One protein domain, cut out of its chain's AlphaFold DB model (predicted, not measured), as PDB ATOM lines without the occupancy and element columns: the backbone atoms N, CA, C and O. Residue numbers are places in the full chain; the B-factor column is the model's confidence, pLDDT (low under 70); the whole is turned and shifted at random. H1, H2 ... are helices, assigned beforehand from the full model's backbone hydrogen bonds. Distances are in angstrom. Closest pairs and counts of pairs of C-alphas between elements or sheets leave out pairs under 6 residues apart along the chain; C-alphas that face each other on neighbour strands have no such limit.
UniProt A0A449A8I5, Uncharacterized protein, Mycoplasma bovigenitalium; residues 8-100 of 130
ATOM      1  N   GLN A   8      -2.370  19.767  13.850       93.81
ATOM      2  CA  GLN A   8      -1.081  19.110  14.048       93.81
ATOM      3  C   GLN A   8      -0.190  19.862  15.044       93.81
ATOM      4  O   GLN A   8       0.373  19.258  15.957       93.81
ATOM      5  N   TYR A   9      -0.121  21.191  14.930       94.75
ATOM      6  CA  TYR A   9       0.661  22.018  15.847       94.75
ATOM      7  C   TYR A   9       0.025  22.042  17.239       94.75
ATOM      8  O   TYR A   9       0.724  21.923  18.248       94.75
ATOM      9  N   LYS A  10      -1.311  22.117  17.302       94.44
ATOM     10  CA  LYS A  10      -2.046  22.064  18.570       94.44
ATOM     11  C   LYS A  10      -1.850  20.726  19.284       94.44
ATOM     12  O   LYS A  10      -1.570  20.718  20.479       94.44
ATOM     13  N   SER A  11      -1.960  19.616  18.562       95.50
ATOM     14  CA  SER A  11      -1.765  18.267  19.093       95.50
ATOM     15  C   SER A  11      -0.352  18.086  19.633       95.50
ATOM     16  O   SER A  11      -0.189  17.598  20.747       95.50
ATOM     17  N   LEU A  12       0.663  18.557  18.904       94.81
ATOM     18  CA  LEU A  12       2.050  18.474  19.354       94.81
ATOM     19  C   LEU A  12       2.277  19.280  20.643       94.81
ATOM     20  O   LEU A  12       2.849  18.760  21.600       94.81
ATOM     21  N   LYS A  13       1.750  20.511  20.715       93.00
ATOM     22  CA  LYS A  13       1.758  21.320  21.947       93.00
ATOM     23  C   LYS A  13       1.069  20.618  23.116       93.00
ATOM     24  O   LYS A  13       1.552  20.705  24.237       93.00
ATOM     25  N   ASN A  14      -0.042  19.926  22.870       94.44
ATOM     26  CA  ASN A  14      -0.758  19.198  23.916       94.44
ATOM     27  C   ASN A  14       0.050  18.002  24.440       94.44
ATOM     28  O   ASN A  14       0.112  17.815  25.653       94.44
ATOM     29  N   ILE A  15       0.701  17.236  23.555       96.25
ATOM     30  CA  ILE A  15       1.553  16.092  23.931       96.25
ATOM     31  C   ILE A  15       2.703  16.545  24.837       96.25
ATOM     32  O   ILE A  15       2.982  15.915  25.853       96.25
ATOM     33  N   TYR A  16       3.346  17.663  24.497       94.31
ATOM     34  CA  TYR A  16       4.502  18.172  25.236       94.31
ATOM     35  C   TYR A  16       4.150  19.164  26.353       94.31
ATOM     36  O   TYR A  16       5.057  19.653  27.024       94.31
ATOM     37  N   LYS A  17       2.859  19.423  26.616       91.62
ATOM     38  CA  LYS A  17       2.390  20.444  27.571       91.62
ATOM     39  C   LYS A  17       2.972  20.288  28.981       91.62
ATOM     40  O   LYS A  17       3.215  21.289  29.644       91.62
ATOM     41  N   ASN A  18       3.180  19.048  29.425       93.25
ATOM     42  CA  ASN A  18       3.700  18.722  30.759       93.25
ATOM     43  C   ASN A  18       5.168  18.260  30.719       93.25
ATOM     44  O   ASN A  18       5.627  17.563  31.620       93.25
ATOM     45  N   SER A  19       5.888  18.586  29.647       92.25
ATOM     46  CA  SER A  19       7.300  18.253  29.476       92.25
ATOM     47  C   SER A  19       8.162  19.512  29.537       92.25
ATOM     48  O   SER A  19       7.666  20.616  29.338       92.25
ATOM     49  N   ASN A  20       9.473  19.346  29.702       90.12
ATOM     50  CA  ASN A  20      10.435  20.452  29.619       90.12
ATOM     51  C   ASN A  20      10.823  20.793  28.163       90.12
ATOM     52  O   ASN A  20      11.910  21.317  27.925       90.12
ATOM     53  N   LYS A  21       9.997  20.421  27.175       88.44
ATOM     54  CA  LYS A  21      10.259  20.644  25.748       88.44
ATOM     55  C   LYS A  21       9.287  21.670  25.184       88.44
ATOM     56  O   LYS A  21       8.073  21.496  25.280       88.44
ATOM     57  N   ASP A  22       9.837  22.664  24.499       87.12
ATOM     58  CA  ASP A  22       9.055  23.648  23.764       87.12
ATOM     59  C   ASP A  22       8.773  23.177  22.338       87.12
ATOM     60  O   ASP A  22       9.657  22.720  21.610       87.12
ATOM     61  N   VAL A  23       7.518  23.324  21.919       89.06
ATOM     62  CA  VAL A  23       7.099  23.050  20.543       89.06
ATOM     63  C   VAL A  23       7.086  24.359  19.770       89.06
ATOM     64  O   VAL A  23       6.205  25.200  19.967       89.06
ATOM     65  N   ILE A  24       8.049  24.504  18.865       88.00
ATOM     66  CA  ILE A  24       8.242  25.701  18.047       88.00
ATOM     67  C   ILE A  24       7.778  25.408  16.618       88.00
ATOM     68  O   ILE A  24       8.181  24.414  16.014       88.00
ATOM     69  N   SER A  25       6.927  26.277  16.068       87.69
ATOM     70  CA  SER A  25       6.582  26.231  14.645       87.69
ATOM     71  C   SER A  25       7.732  26.805  13.818       87.69
ATOM     72  O   SER A  25       8.146  27.937  14.051       87.69
ATOM     73  N   VAL A  26       8.229  26.042  12.843       88.94
ATOM     74  CA  VAL A  26       9.279  26.491  11.904       88.94
ATOM     75  C   VAL A  26       8.715  27.144  10.640       88.94
ATOM     76  O   VAL A  26       9.460  27.694   9.836       88.94
ATOM     77  N   GLY A  27       7.400  27.080  10.446       86.38
ATOM     78  CA  GLY A  27       6.741  27.609   9.264       86.38
ATOM     79  C   GLY A  27       5.394  26.947   9.020       86.38
ATOM     80  O   GLY A  27       5.088  25.873   9.540       86.38
ATOM     81  N   VAL A  28       4.571  27.624   8.227       91.00
ATOM     82  CA  VAL A  28       3.216  27.205   7.874       91.00
ATOM     83  C   VAL A  28       2.996  27.582   6.420       91.00
ATOM     84  O   VAL A  28       3.407  28.659   6.002       91.00
ATOM     85  N   CYS A  29       2.324  26.726   5.659       92.44
ATOM     86  CA  CYS A  29       1.881  27.042   4.308       92.44
ATOM     87  C   CYS A  29       0.361  26.875   4.255       92.44
ATOM     88  O   CYS A  29      -0.183  25.808   4.540       92.44
ATOM     89  N   GLU A  30      -0.318  27.978   3.985       95.06
ATOM     90  CA  GLU A  30      -1.756  28.084   3.834       95.06
ATOM     91  C   GLU A  30      -2.034  29.343   3.012       95.06
ATOM     92  O   GLU A  30      -1.323  30.342   3.121       95.06
ATOM     93  N   PHE A  31      -3.055  29.279   2.173       96.50
ATOM     94  CA  PHE A  31      -3.498  30.389   1.333       96.50
ATOM     95  C   PHE A  31      -4.984  30.701   1.525       96.50
ATOM     96  O   PHE A  31      -5.443  31.761   1.101       96.50
ATOM     97  N   TYR A  32      -5.747  29.826   2.191       97.69
ATOM     98  CA  TYR A  32      -7.145  30.079   2.503       97.69
ATOM     99  C   TYR A  32      -7.275  31.091   3.647       97.69
ATOM    100  O   TYR A  32      -6.886  30.823   4.783       97.69
ATOM    101  N   ILE A  33      -7.856  32.253   3.344       97.88
ATOM    102  CA  ILE A  33      -7.961  33.408   4.246       97.88
ATOM    103  C   ILE A  33      -8.557  33.033   5.606       97.88
ATOM    104  O   ILE A  33      -7.953  33.337   6.635       97.88
ATOM    105  N   ASP A  34      -9.701  32.346   5.639       97.38
ATOM    106  CA  ASP A  34     -10.370  32.050   6.913       97.38
ATOM    107  C   ASP A  34      -9.588  31.024   7.743       97.38
ATOM    108  O   ASP A  34      -9.569  31.110   8.974       97.38
ATOM    109  N   ALA A  35      -8.891  30.088   7.086       97.44
ATOM    110  CA  ALA A  35      -8.002  29.147   7.762       97.44
ATOM    111  C   ALA A  35      -6.781  29.856   8.353       97.44
ATOM    112  O   ALA A  35      -6.446  29.596   9.505       97.44
ATOM    113  N   ILE A  36      -6.171  30.797   7.623       97.75
ATOM    114  CA  ILE A  36      -5.059  31.615   8.130       97.75
ATOM    115  C   ILE A  36      -5.501  32.419   9.351       97.75
ATOM    116  O   ILE A  36      -4.847  32.369  10.391       97.75
ATOM    117  N   ILE A  37      -6.621  33.139   9.250       98.12
ATOM    118  CA  ILE A  37      -7.139  33.958  10.355       98.12
ATOM    119  C   ILE A  37      -7.427  33.072  11.571       98.12
ATOM    120  O   ILE A  37      -6.993  33.376  12.681       98.12
ATOM    121  N   SER A  38      -8.094  31.939  11.362       97.56
ATOM    122  CA  SER A  38      -8.438  31.010  12.440       97.56
ATOM    123  C   SER A  38      -7.199  30.351  13.056       97.56
ATOM    124  O   SER A  38      -7.114  30.243  14.278       97.56
ATOM    125  N   TYR A  39      -6.204  29.967  12.247       96.38
ATOM    126  CA  TYR A  39      -4.897  29.497  12.716       96.38
ATOM    127  C   TYR A  39      -4.242  30.551  13.617       96.38
ATOM    128  O   TYR A  39      -3.823  30.245  14.735       96.38
ATOM    129  N   MET A  40      -4.203  31.807  13.165       95.62
ATOM    130  CA  MET A  40      -3.611  32.893  13.940       95.62
ATOM    131  C   MET A  40      -4.328  33.087  15.282       95.62
ATOM    132  O   MET A  40      -3.667  33.151  16.316       95.62
ATOM    133  N   ILE A  41      -5.663  33.070  15.294       95.50
ATOM    134  CA  ILE A  41      -6.458  33.178  16.526       95.50
ATOM    135  C   ILE A  41      -6.177  32.011  17.486       95.50
ATOM    136  O   ILE A  41      -5.933  32.234  18.670       95.50
ATOM    137  N   ILE A  42      -6.172  30.767  16.993       93.38
ATOM    138  CA  ILE A  42      -5.984  29.564  17.824       93.38
ATOM    139  C   ILE A  42      -4.595  29.529  18.477       93.38
ATOM    140  O   ILE A  42      -4.459  29.071  19.618       93.38
ATOM    141  N   HIS A  43      -3.559  29.960  17.752       92.50
ATOM    142  CA  HIS A  43      -2.166  29.774  18.170       92.50
ATOM    143  C   HIS A  43      -1.509  31.022  18.757       92.50
ATOM    144  O   HIS A  43      -0.560  30.869  19.528       92.50
ATOM    145  N   TYR A  44      -2.011  32.215  18.432       91.38
ATOM    146  CA  TYR A  44      -1.431  33.501  18.837       91.38
ATOM    147  C   TYR A  44      -2.441  34.458  19.486       91.38
ATOM    148  O   TYR A  44      -2.035  35.489  20.019       91.38
ATOM    149  N   GLY A  45      -3.729  34.104  19.518       92.00
ATOM    150  CA  GLY A  45      -4.781  34.903  20.141       92.00
ATOM    151  C   GLY A  45      -5.343  35.998  19.235       92.00
ATOM    152  O   GLY A  45      -5.071  36.060  18.035       92.00
ATOM    153  N   LEU A  46      -6.180  36.853  19.825       93.75
ATOM    154  CA  LEU A  46      -6.801  37.970  19.118       93.75
ATOM    155  C   LEU A  46      -5.778  39.084  18.873       93.75
ATOM    156  O   LEU A  46      -5.053  39.482  19.784       93.75
ATOM    157  N   LEU A  47      -5.747  39.589  17.641       94.62
ATOM    158  CA  LEU A  47      -4.884  40.692  17.230       94.62
ATOM    159  C   LEU A  47      -5.685  41.986  17.112       94.62
ATOM    160  O   LEU A  47      -6.753  42.013  16.500       94.62
ATOM    161  N   GLU A  48      -5.121  43.072  17.634       94.81
ATOM    162  CA  GLU A  48      -5.670  44.414  17.438       94.81
ATOM    163  C   GLU A  48      -5.671  44.794  15.945       94.81
ATOM    164  O   GLU A  48      -4.656  44.571  15.266       94.81
ATOM    165  N   PRO A  49      -6.751  45.400  15.418       97.12
ATOM    166  CA  PRO A  49      -6.819  45.847  14.026       97.12
ATOM    167  C   PRO A  49      -5.690  46.819  13.650       97.12
ATOM    168  O   PRO A  49      -5.195  47.578  14.489       97.12
ATOM    169  N   GLU A  50      -5.280  46.820  12.380       96.56
ATOM    170  CA  GLU A  50      -4.300  47.776  11.855       96.56
ATOM    171  C   GLU A  50      -4.842  49.207  11.958       96.56
ATOM    172  O   GLU A  50      -5.975  49.480  11.573       96.56
ATOM    173  N   ASN A  51      -4.038  50.148  12.449       95.31
ATOM    174  CA  ASN A  51      -4.454  51.524  12.748       95.31
ATOM    175  C   ASN A  51      -3.495  52.599  12.212       95.31
ATOM    176  O   ASN A  51      -3.768  53.782  12.376       95.31
ATOM    177  N   LYS A  52      -2.388  52.211  11.573       95.94
ATOM    178  CA  LYS A  52      -1.383  53.130  11.018       95.94
ATOM    179  C   LYS A  52      -1.481  53.259   9.505       95.94
ATOM    180  O   LYS A  52      -1.214  54.325   8.966       95.94
ATOM    181  N   LEU A  53      -1.845  52.175   8.824       97.38
ATOM    182  CA  LEU A  53      -1.949  52.150   7.367       97.38
ATOM    183  C   LEU A  53      -3.304  52.677   6.894       97.38
ATOM    184  O   LEU A  53      -4.331  52.494   7.561       97.38
ATOM    185  N   THR A  54      -3.304  53.305   5.722       98.19
ATOM    186  CA  THR A  54      -4.529  53.664   4.999       98.19
ATOM    187  C   THR A  54      -5.153  52.431   4.343       98.19
ATOM    188  O   THR A  54      -4.489  51.408   4.148       98.19
ATOM    189  N   LYS A  55      -6.436  52.522   3.964       97.69
ATOM    190  CA  LYS A  55      -7.131  51.449   3.236       97.69
ATOM    191  C   LYS A  55      -6.360  51.022   1.981       97.69
ATOM    192  O   LYS A  55      -6.121  49.832   1.805       97.69
ATOM    193  N   ASN A  56      -5.935  51.983   1.160       97.88
ATOM    194  CA  ASN A  56      -5.237  51.708  -0.098       97.88
ATOM    195  C   ASN A  56      -3.905  50.992   0.146       97.88
ATOM    196  O   ASN A  56      -3.672  49.951  -0.451       97.88
ATOM    197  N   GLN A  57      -3.105  51.448   1.118       98.25
ATOM    198  CA  GLN A  57      -1.851  50.775   1.480       98.25
ATOM    199  C   GLN A  57      -2.073  49.311   1.889       98.25
ATOM    200  O   GLN A  57      -1.314  48.435   1.484       98.25
ATOM    201  N   MET A  58      -3.116  49.028   2.677       98.38
ATOM    202  CA  MET A  58      -3.441  47.653   3.074       98.38
ATOM    203  C   MET A  58      -3.874  46.791   1.883       98.38
ATOM    204  O   MET A  58      -3.461  45.635   1.792       98.38
ATOM    205  N   VAL A  59      -4.689  47.340   0.974       98.19
ATOM    206  CA  VAL A  59      -5.107  46.647  -0.257       98.19
ATOM    207  C   VAL A  59      -3.899  46.340  -1.132       98.19
ATOM    208  O   VAL A  59      -3.746  45.192  -1.542       98.19
ATOM    209  N   ASP A  60      -3.032  47.323  -1.369       97.62
ATOM    210  CA  ASP A  60      -1.847  47.173  -2.216       97.62
ATOM    211  C   ASP A  60      -0.914  46.094  -1.659       97.62
ATOM    212  O   ASP A  60      -0.471  45.209  -2.386       97.62
ATOM    213  N   ILE A  61      -0.673  46.103  -0.344       97.50
ATOM    214  CA  ILE A  61       0.159  45.093   0.318       97.50
ATOM    215  C   ILE A  61      -0.445  43.696   0.161       97.50
ATOM    216  O   ILE A  61       0.263  42.788  -0.264       97.50
ATOM    217  N   LEU A  62      -1.722  43.496   0.511       97.56
ATOM    218  CA  LEU A  62      -2.329  42.159   0.502       97.56
ATOM    219  C   LEU A  62      -2.545  41.613  -0.913       97.56
ATOM    220  O   LEU A  62      -2.457  40.404  -1.111       97.56
ATOM    221  N   SER A  63      -2.791  42.484  -1.893       96.19
ATOM    222  CA  SER A  63      -3.016  42.087  -3.290       96.19
ATOM    223  C   SER A  63      -1.749  41.569  -3.979       96.19
ATOM    224  O   SER A  63      -1.847  40.911  -5.009       96.19
ATOM    225  N   ASN A  64      -0.571  41.806  -3.391       95.94
ATOM    226  CA  ASN A  64       0.697  41.236  -3.855       95.94
ATOM    227  C   ASN A  64       0.908  39.769  -3.432       95.94
ATOM    228  O   ASN A  64       1.925  39.176  -3.789       95.94
ATOM    229  N   TYR A  65      -0.014  39.178  -2.665       95.88
ATOM    230  CA  TYR A  65       0.086  37.801  -2.187       95.88
ATOM    231  C   TYR A  65      -1.025  36.915  -2.751       95.88
ATOM    232  O   TYR A  65      -2.134  37.357  -3.050       95.88
ATOM    233  N   THR A  66      -0.728  35.621  -2.854       96.00
ATOM    234  CA  THR A  66      -1.682  34.611  -3.311       96.00
ATOM    235  C   THR A  66      -2.552  34.147  -2.150       96.00
ATOM    236  O   THR A  66      -2.127  33.339  -1.327       96.00
ATOM    237  N   PHE A  67      -3.786  34.640  -2.108       97.25
ATOM    238  CA  PHE A  67      -4.805  34.210  -1.155       97.25
ATOM    239  C   PHE A  67      -5.993  33.567  -1.861       97.25
ATOM    240  O   PHE A  67      -6.262  33.850  -3.024       97.25
ATOM    241  N   SER A  68      -6.743  32.753  -1.129       97.38
ATOM    242  CA  SER A  68      -7.997  32.150  -1.561       97.38
ATOM    243  C   SER A  68      -9.111  32.470  -0.572       97.38
ATOM    244  O   SER A  68      -8.901  32.455   0.640       97.38
ATOM    245  N   SER A  69     -10.318  32.719  -1.079       96.75
ATOM    246  CA  SER A  69     -11.528  32.861  -0.259       96.75
ATOM    247  C   SER A  69     -12.373  31.590  -0.202       96.75
ATOM    248  O   SER A  69     -13.388  31.573   0.482       96.75
ATOM    249  N   ASN A  70     -12.004  30.549  -0.951       95.88
ATOM    250  CA  ASN A  70     -12.763  29.299  -1.049       95.88
ATOM    251  C   ASN A  70     -11.866  28.051  -0.974       95.88
ATOM    252  O   ASN A  70     -12.324  26.957  -1.303       95.88
ATOM    253  N   SER A  71     -10.604  28.211  -0.561       93.50
ATOM    254  CA  SER A  71      -9.544  27.187  -0.499       93.50
ATOM    255  C   SER A  71      -9.131  26.550  -1.833       93.50
ATOM    256  O   SER A  71      -8.354  25.599  -1.837       93.50
ATOM    257  N   LYS A  72      -9.637  27.056  -2.961       93.94
ATOM    258  CA  LYS A  72      -9.428  26.471  -4.293       93.94
ATOM    259  C   LYS A  72      -8.835  27.485  -5.258       93.94
ATOM    260  O   LYS A  72      -7.779  27.246  -5.831       93.94
ATOM    261  N   ASP A  73      -9.493  28.631  -5.376       96.75
ATOM    262  CA  ASP A  73      -9.193  29.648  -6.373       96.75
ATOM    263  C   ASP A  73      -8.524  30.858  -5.731       96.75
ATOM    264  O   ASP A  73      -8.864  31.262  -4.611       96.75
ATOM    265  N   VAL A  74      -7.586  31.458  -6.462       97.31
ATOM    266  CA  VAL A  74      -6.932  32.700  -6.050       97.31
ATOM    267  C   VAL A  74      -7.932  33.850  -6.138       97.31
ATOM    268  O   VAL A  74      -8.679  33.978  -7.110       97.31
ATOM    269  N   VAL A  75      -7.958  34.701  -5.115       96.94
ATOM    270  CA  VAL A  75      -8.809  35.888  -5.113       96.94
ATOM    271  C   VAL A  75      -8.355  36.884  -6.181       96.94
ATOM    272  O   VAL A  75      -7.166  37.046  -6.442       96.94
ATOM    273  N   ASN A  76      -9.305  37.589  -6.796       95.38
ATOM    274  CA  ASN A  76      -8.968  38.636  -7.759       95.38
ATOM    275  C   ASN A  76      -8.347  39.873  -7.083       95.38
ATOM    276  O   ASN A  76      -8.511  40.093  -5.882       95.38
ATOM    277  N   SER A  77      -7.698  40.726  -7.880       90.00
ATOM    278  CA  SER A  77      -7.041  41.960  -7.416       90.00
ATOM    279  C   SER A  77      -7.978  42.928  -6.684       90.00
ATOM    280  O   SER A  77      -7.565  43.643  -5.779       90.00
ATOM    281  N   ASN A  78      -9.272  42.919  -7.012       94.31
ATOM    282  CA  ASN A  78     -10.273  43.769  -6.368       94.31
ATOM    283  C   ASN A  78     -10.841  43.176  -5.067       94.31
ATOM    284  O   ASN A  78     -11.714  43.786  -4.443       94.31
ATOM    285  N   TYR A  79     -10.396  41.993  -4.636       97.75
ATOM    286  CA  TYR A  79     -10.986  41.284  -3.504       97.75
ATOM    287  C   TYR A  79     -10.942  42.100  -2.211       97.75
ATOM    288  O   TYR A  79     -11.995  42.355  -1.625       97.75
ATOM    289  N   PHE A  80      -9.758  42.573  -1.818       97.81
ATOM    290  CA  PHE A  80      -9.586  43.355  -0.593       97.81
ATOM    291  C   PHE A  80     -10.171  44.765  -0.705       97.81
ATOM    292  O   PHE A  80     -10.652  45.312   0.286       97.81
ATOM    293  N   ASN A  81     -10.211  45.340  -1.910       96.88
ATOM    294  CA  ASN A  81     -10.772  46.675  -2.122       96.88
ATOM    295  C   ASN A  81     -12.279  46.744  -1.799       96.88
ATOM    296  O   ASN A  81     -12.775  47.755  -1.293       96.88
ATOM    297  N   ARG A  82     -13.002  45.637  -2.022       96.94
ATOM    298  CA  ARG A  82     -14.439  45.509  -1.717       96.94
ATOM    299  C   ARG A  82     -14.755  45.502  -0.221       96.94
ATOM    300  O   ARG A  82     -15.922  45.597   0.151       96.94
ATOM    301  N   PHE A  83     -13.758  45.364   0.649       97.50
ATOM    302  CA  PHE A  83     -13.999  45.355   2.086       97.50
ATOM    303  C   PHE A  83     -14.261  46.779   2.584       97.50
ATOM    304  O   PHE A  83     -13.648  47.751   2.128       97.50
ATOM    305  N   ASN A  84     -15.156  46.904   3.567       97.38
ATOM    306  CA  ASN A  84     -15.183  48.114   4.379       97.38
ATOM    307  C   ASN A  84     -13.876  48.216   5.184       97.38
ATOM    308  O   ASN A  84     -13.195  47.215   5.431       97.38
ATOM    309  N   GLU A  85     -13.512  49.435   5.566       97.69
ATOM    310  CA  GLU A  85     -12.205  49.694   6.166       97.69
ATOM    311  C   GLU A  85     -12.010  48.959   7.496       97.69
ATOM    312  O   GLU A  85     -10.954  48.373   7.710       97.69
ATOM    313  N   LEU A  86     -13.035  48.903   8.351       97.94
ATOM    314  CA  LEU A  86     -12.969  48.202   9.639       97.94
ATOM    315  C   LEU A  86     -12.667  46.710   9.461       97.94
ATOM    316  O   LEU A  86     -11.764  46.173  10.099       97.94
ATOM    317  N   LYS A  87     -13.377  46.045   8.544       97.81
ATOM    318  CA  LYS A  87     -13.143  44.638   8.214       97.81
ATOM    319  C   LYS A  87     -11.737  44.440   7.655       97.81
ATOM    320  O   LYS A  87     -11.056  43.499   8.062       97.81
ATOM    321  N   LEU A  88     -11.299  45.313   6.744       98.50
ATOM    322  CA  LEU A  88      -9.969  45.223   6.148       98.50
ATOM    323  C   LEU A  88      -8.870  45.365   7.202       98.50
ATOM    324  O   LEU A  88      -7.954  44.555   7.202       98.50
ATOM    325  N   ARG A  89      -8.986  46.326   8.127       98.50
ATOM    326  CA  ARG A  89      -8.028  46.528   9.227       98.50
ATOM    327  C   ARG A  89      -7.878  45.281  10.091       98.50
ATOM    328  O   ARG A  89      -6.756  44.895  10.407       98.50
ATOM    329  N   SER A  90      -8.992  44.633  10.431       98.06
ATOM    330  CA  SER A  90      -8.975  43.388  11.201       98.06
ATOM    331  C   SER A  90      -8.336  42.245  10.416       98.06
ATOM    332  O   SER A  90      -7.453  41.568  10.932       98.06
ATOM    333  N   TYR A  91      -8.732  42.039   9.157       98.50
ATOM    334  CA  TYR A  91      -8.179  40.967   8.319       98.50
ATOM    335  C   TYR A  91      -6.688  41.171   8.054       98.50
ATOM    336  O   TYR A  91      -5.912  40.220   8.135       98.50
ATOM    337  N   PHE A  92      -6.283  42.411   7.779       98.50
ATOM    338  CA  PHE A  92      -4.901  42.777   7.510       98.50
ATOM    339  C   PHE A  92      -3.982  42.366   8.656       98.50
ATOM    340  O   PHE A  92      -2.967  41.726   8.398       98.50
ATOM    341  N   SER A  93      -4.358  42.657   9.907       98.00
ATOM    342  CA  SER A  93      -3.562  42.283  11.078       98.00
ATOM    343  C   SER A  93      -3.206  40.799  11.092       98.00
ATOM    344  O   SER A  93      -2.046  40.455  11.291       98.00
ATOM    345  N   TYR A  94      -4.177  39.920  10.835       98.06
ATOM    346  CA  TYR A  94      -3.955  38.472  10.826       98.06
ATOM    347  C   TYR A  94      -3.179  38.004   9.593       98.06
ATOM    348  O   TYR A  94      -2.197  37.277   9.729       98.06
ATOM    349  N   LEU A  95      -3.601  38.423   8.397       98.06
ATOM    350  CA  LEU A  95      -2.993  37.975   7.142       98.06
ATOM    351  C   LEU A  95      -1.551  38.464   7.007       98.06
ATOM    352  O   LEU A  95      -0.673  37.708   6.601       98.06
ATOM    353  N   TYR A  96      -1.280  39.712   7.378       97.62
ATOM    354  CA  TYR A  96       0.060  40.268   7.271       97.62
ATOM    355  C   TYR A  96       0.985  39.760   8.379       97.62
ATOM    356  O   TYR A  96       2.140  39.450   8.098       97.62
ATOM    357  N   ALA A  97       0.485  39.565   9.606       95.94
ATOM    358  CA  ALA A  97       1.243  38.885  10.658       95.94
ATOM    359  C   ALA A  97       1.634  37.454  10.273       95.94
ATOM    360  O   ALA A  97       2.763  37.046  10.533       95.94
ATOM    361  N   TYR A  98       0.731  36.721   9.619       95.50
ATOM    362  CA  TYR A  98       1.012  35.388   9.093       95.50
ATOM    363  C   TYR A  98       2.149  35.392   8.056       95.50
ATOM    364  O   TYR A  98       3.000  34.506   8.061       95.50
ATOM    365  N   LEU A  99       2.190  36.405   7.187       95.12
ATOM    366  CA  LEU A  99       3.210  36.538   6.142       95.12
ATOM    367  C   LEU A  99       4.547  37.099   6.650       95.12
ATOM    368  O   LEU A  99       5.595  36.839   6.054       95.12
ATOM    369  N   LYS A 100       4.520  37.933   7.696       94.62
ATOM    370  CA  LYS A 100       5.654  38.750   8.146       94.62
ATOM    371  C   LYS A 100       5.810  38.693   9.665       94.62
ATOM    372  O   LYS A 100       5.243  39.497  10.405       94.62
TER     373      LYS A 100
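What this domain is: This is residues 8 to 100 of the 130 residues of an uncharacterized protein of Mycoplasma bovigenitalium (UniProt A0A449A8I5). Three helices make the body of this domain: H4 runs between H2 and H3 and packs on both, crossing H2 steeply, while H1 lies beyond H2 at one end of the long axis and comes near it at a single place. A long link, residues 17 to 32, joins H1 to the body, and a longer loop, residues 64 to 84, leads from H3 to H4. The 93 printed residues include four named helices, in the order H1, H2, H3, H4, and no named strand; the class is all helix, though under half of the residues, 45 of the 93, are in named elements. The whole is only just loose, close to compact, with a radius of gyration of the C-alphas of 15.2 A, and only just elongated, spanning 46 by 30 by 17 A.

Where its parts are: Find C-alpha 8 at (-1.081, 19.110, 14.048); there H1 begins, and it holds residues 8 to 16, 12.5 A from first to last C-alpha. Next look at Ile 33, where H2 begins with its C-alpha at (-7.961, 33.408, 4.246); it holds residues 33 to 44 and is 16.0 A long. H3 holds residues 55 to 63 and is 12.1 A long. H4, the longest helix, holds residues 85 to 99, 20.3 A from first to last C-alpha, and ends with C-alpha 99 at (3.210, 36.538, 6.142).

How they stand to each other: Begin with H1 and H2, which are close but not clearly touching; their closest C-alphas are those of Lys 10 and His 43, 7.7 A apart. They run the same way at a shallow tilt of 13 degrees. Go on to H2 and H4, which touch; their closest C-alphas are those of Ile 37 and Tyr 94, 5.5 A apart. These two run the same way at a steep tilt of 69 degrees, only just short of about perpendicular. H3 and H4 touch too, and their closest C-alphas, those of Lys 55 and Glu 85, are 6.1 A apart. They run the same way at 37 degrees, a tilt only just steep. H1 is apart from H3 and from H4, and H2 is apart from H3. On the backbone, every O i to N i+4 pair is within hydrogen-bond range in H1, H2 and H3, and 10 of 11 are in H4.

The domain as a whole: The two C-alphas farthest apart are those of Asn 20 and Asn 78, 47.6 A. The printed part has no cut. The links H1 to H2, of 16 residues, and H3 to H4, of 21, are long; the link H2 to H3, of 10, is short. The mean pLDDT of the printed part is 95.4, and no printed residue is under 70.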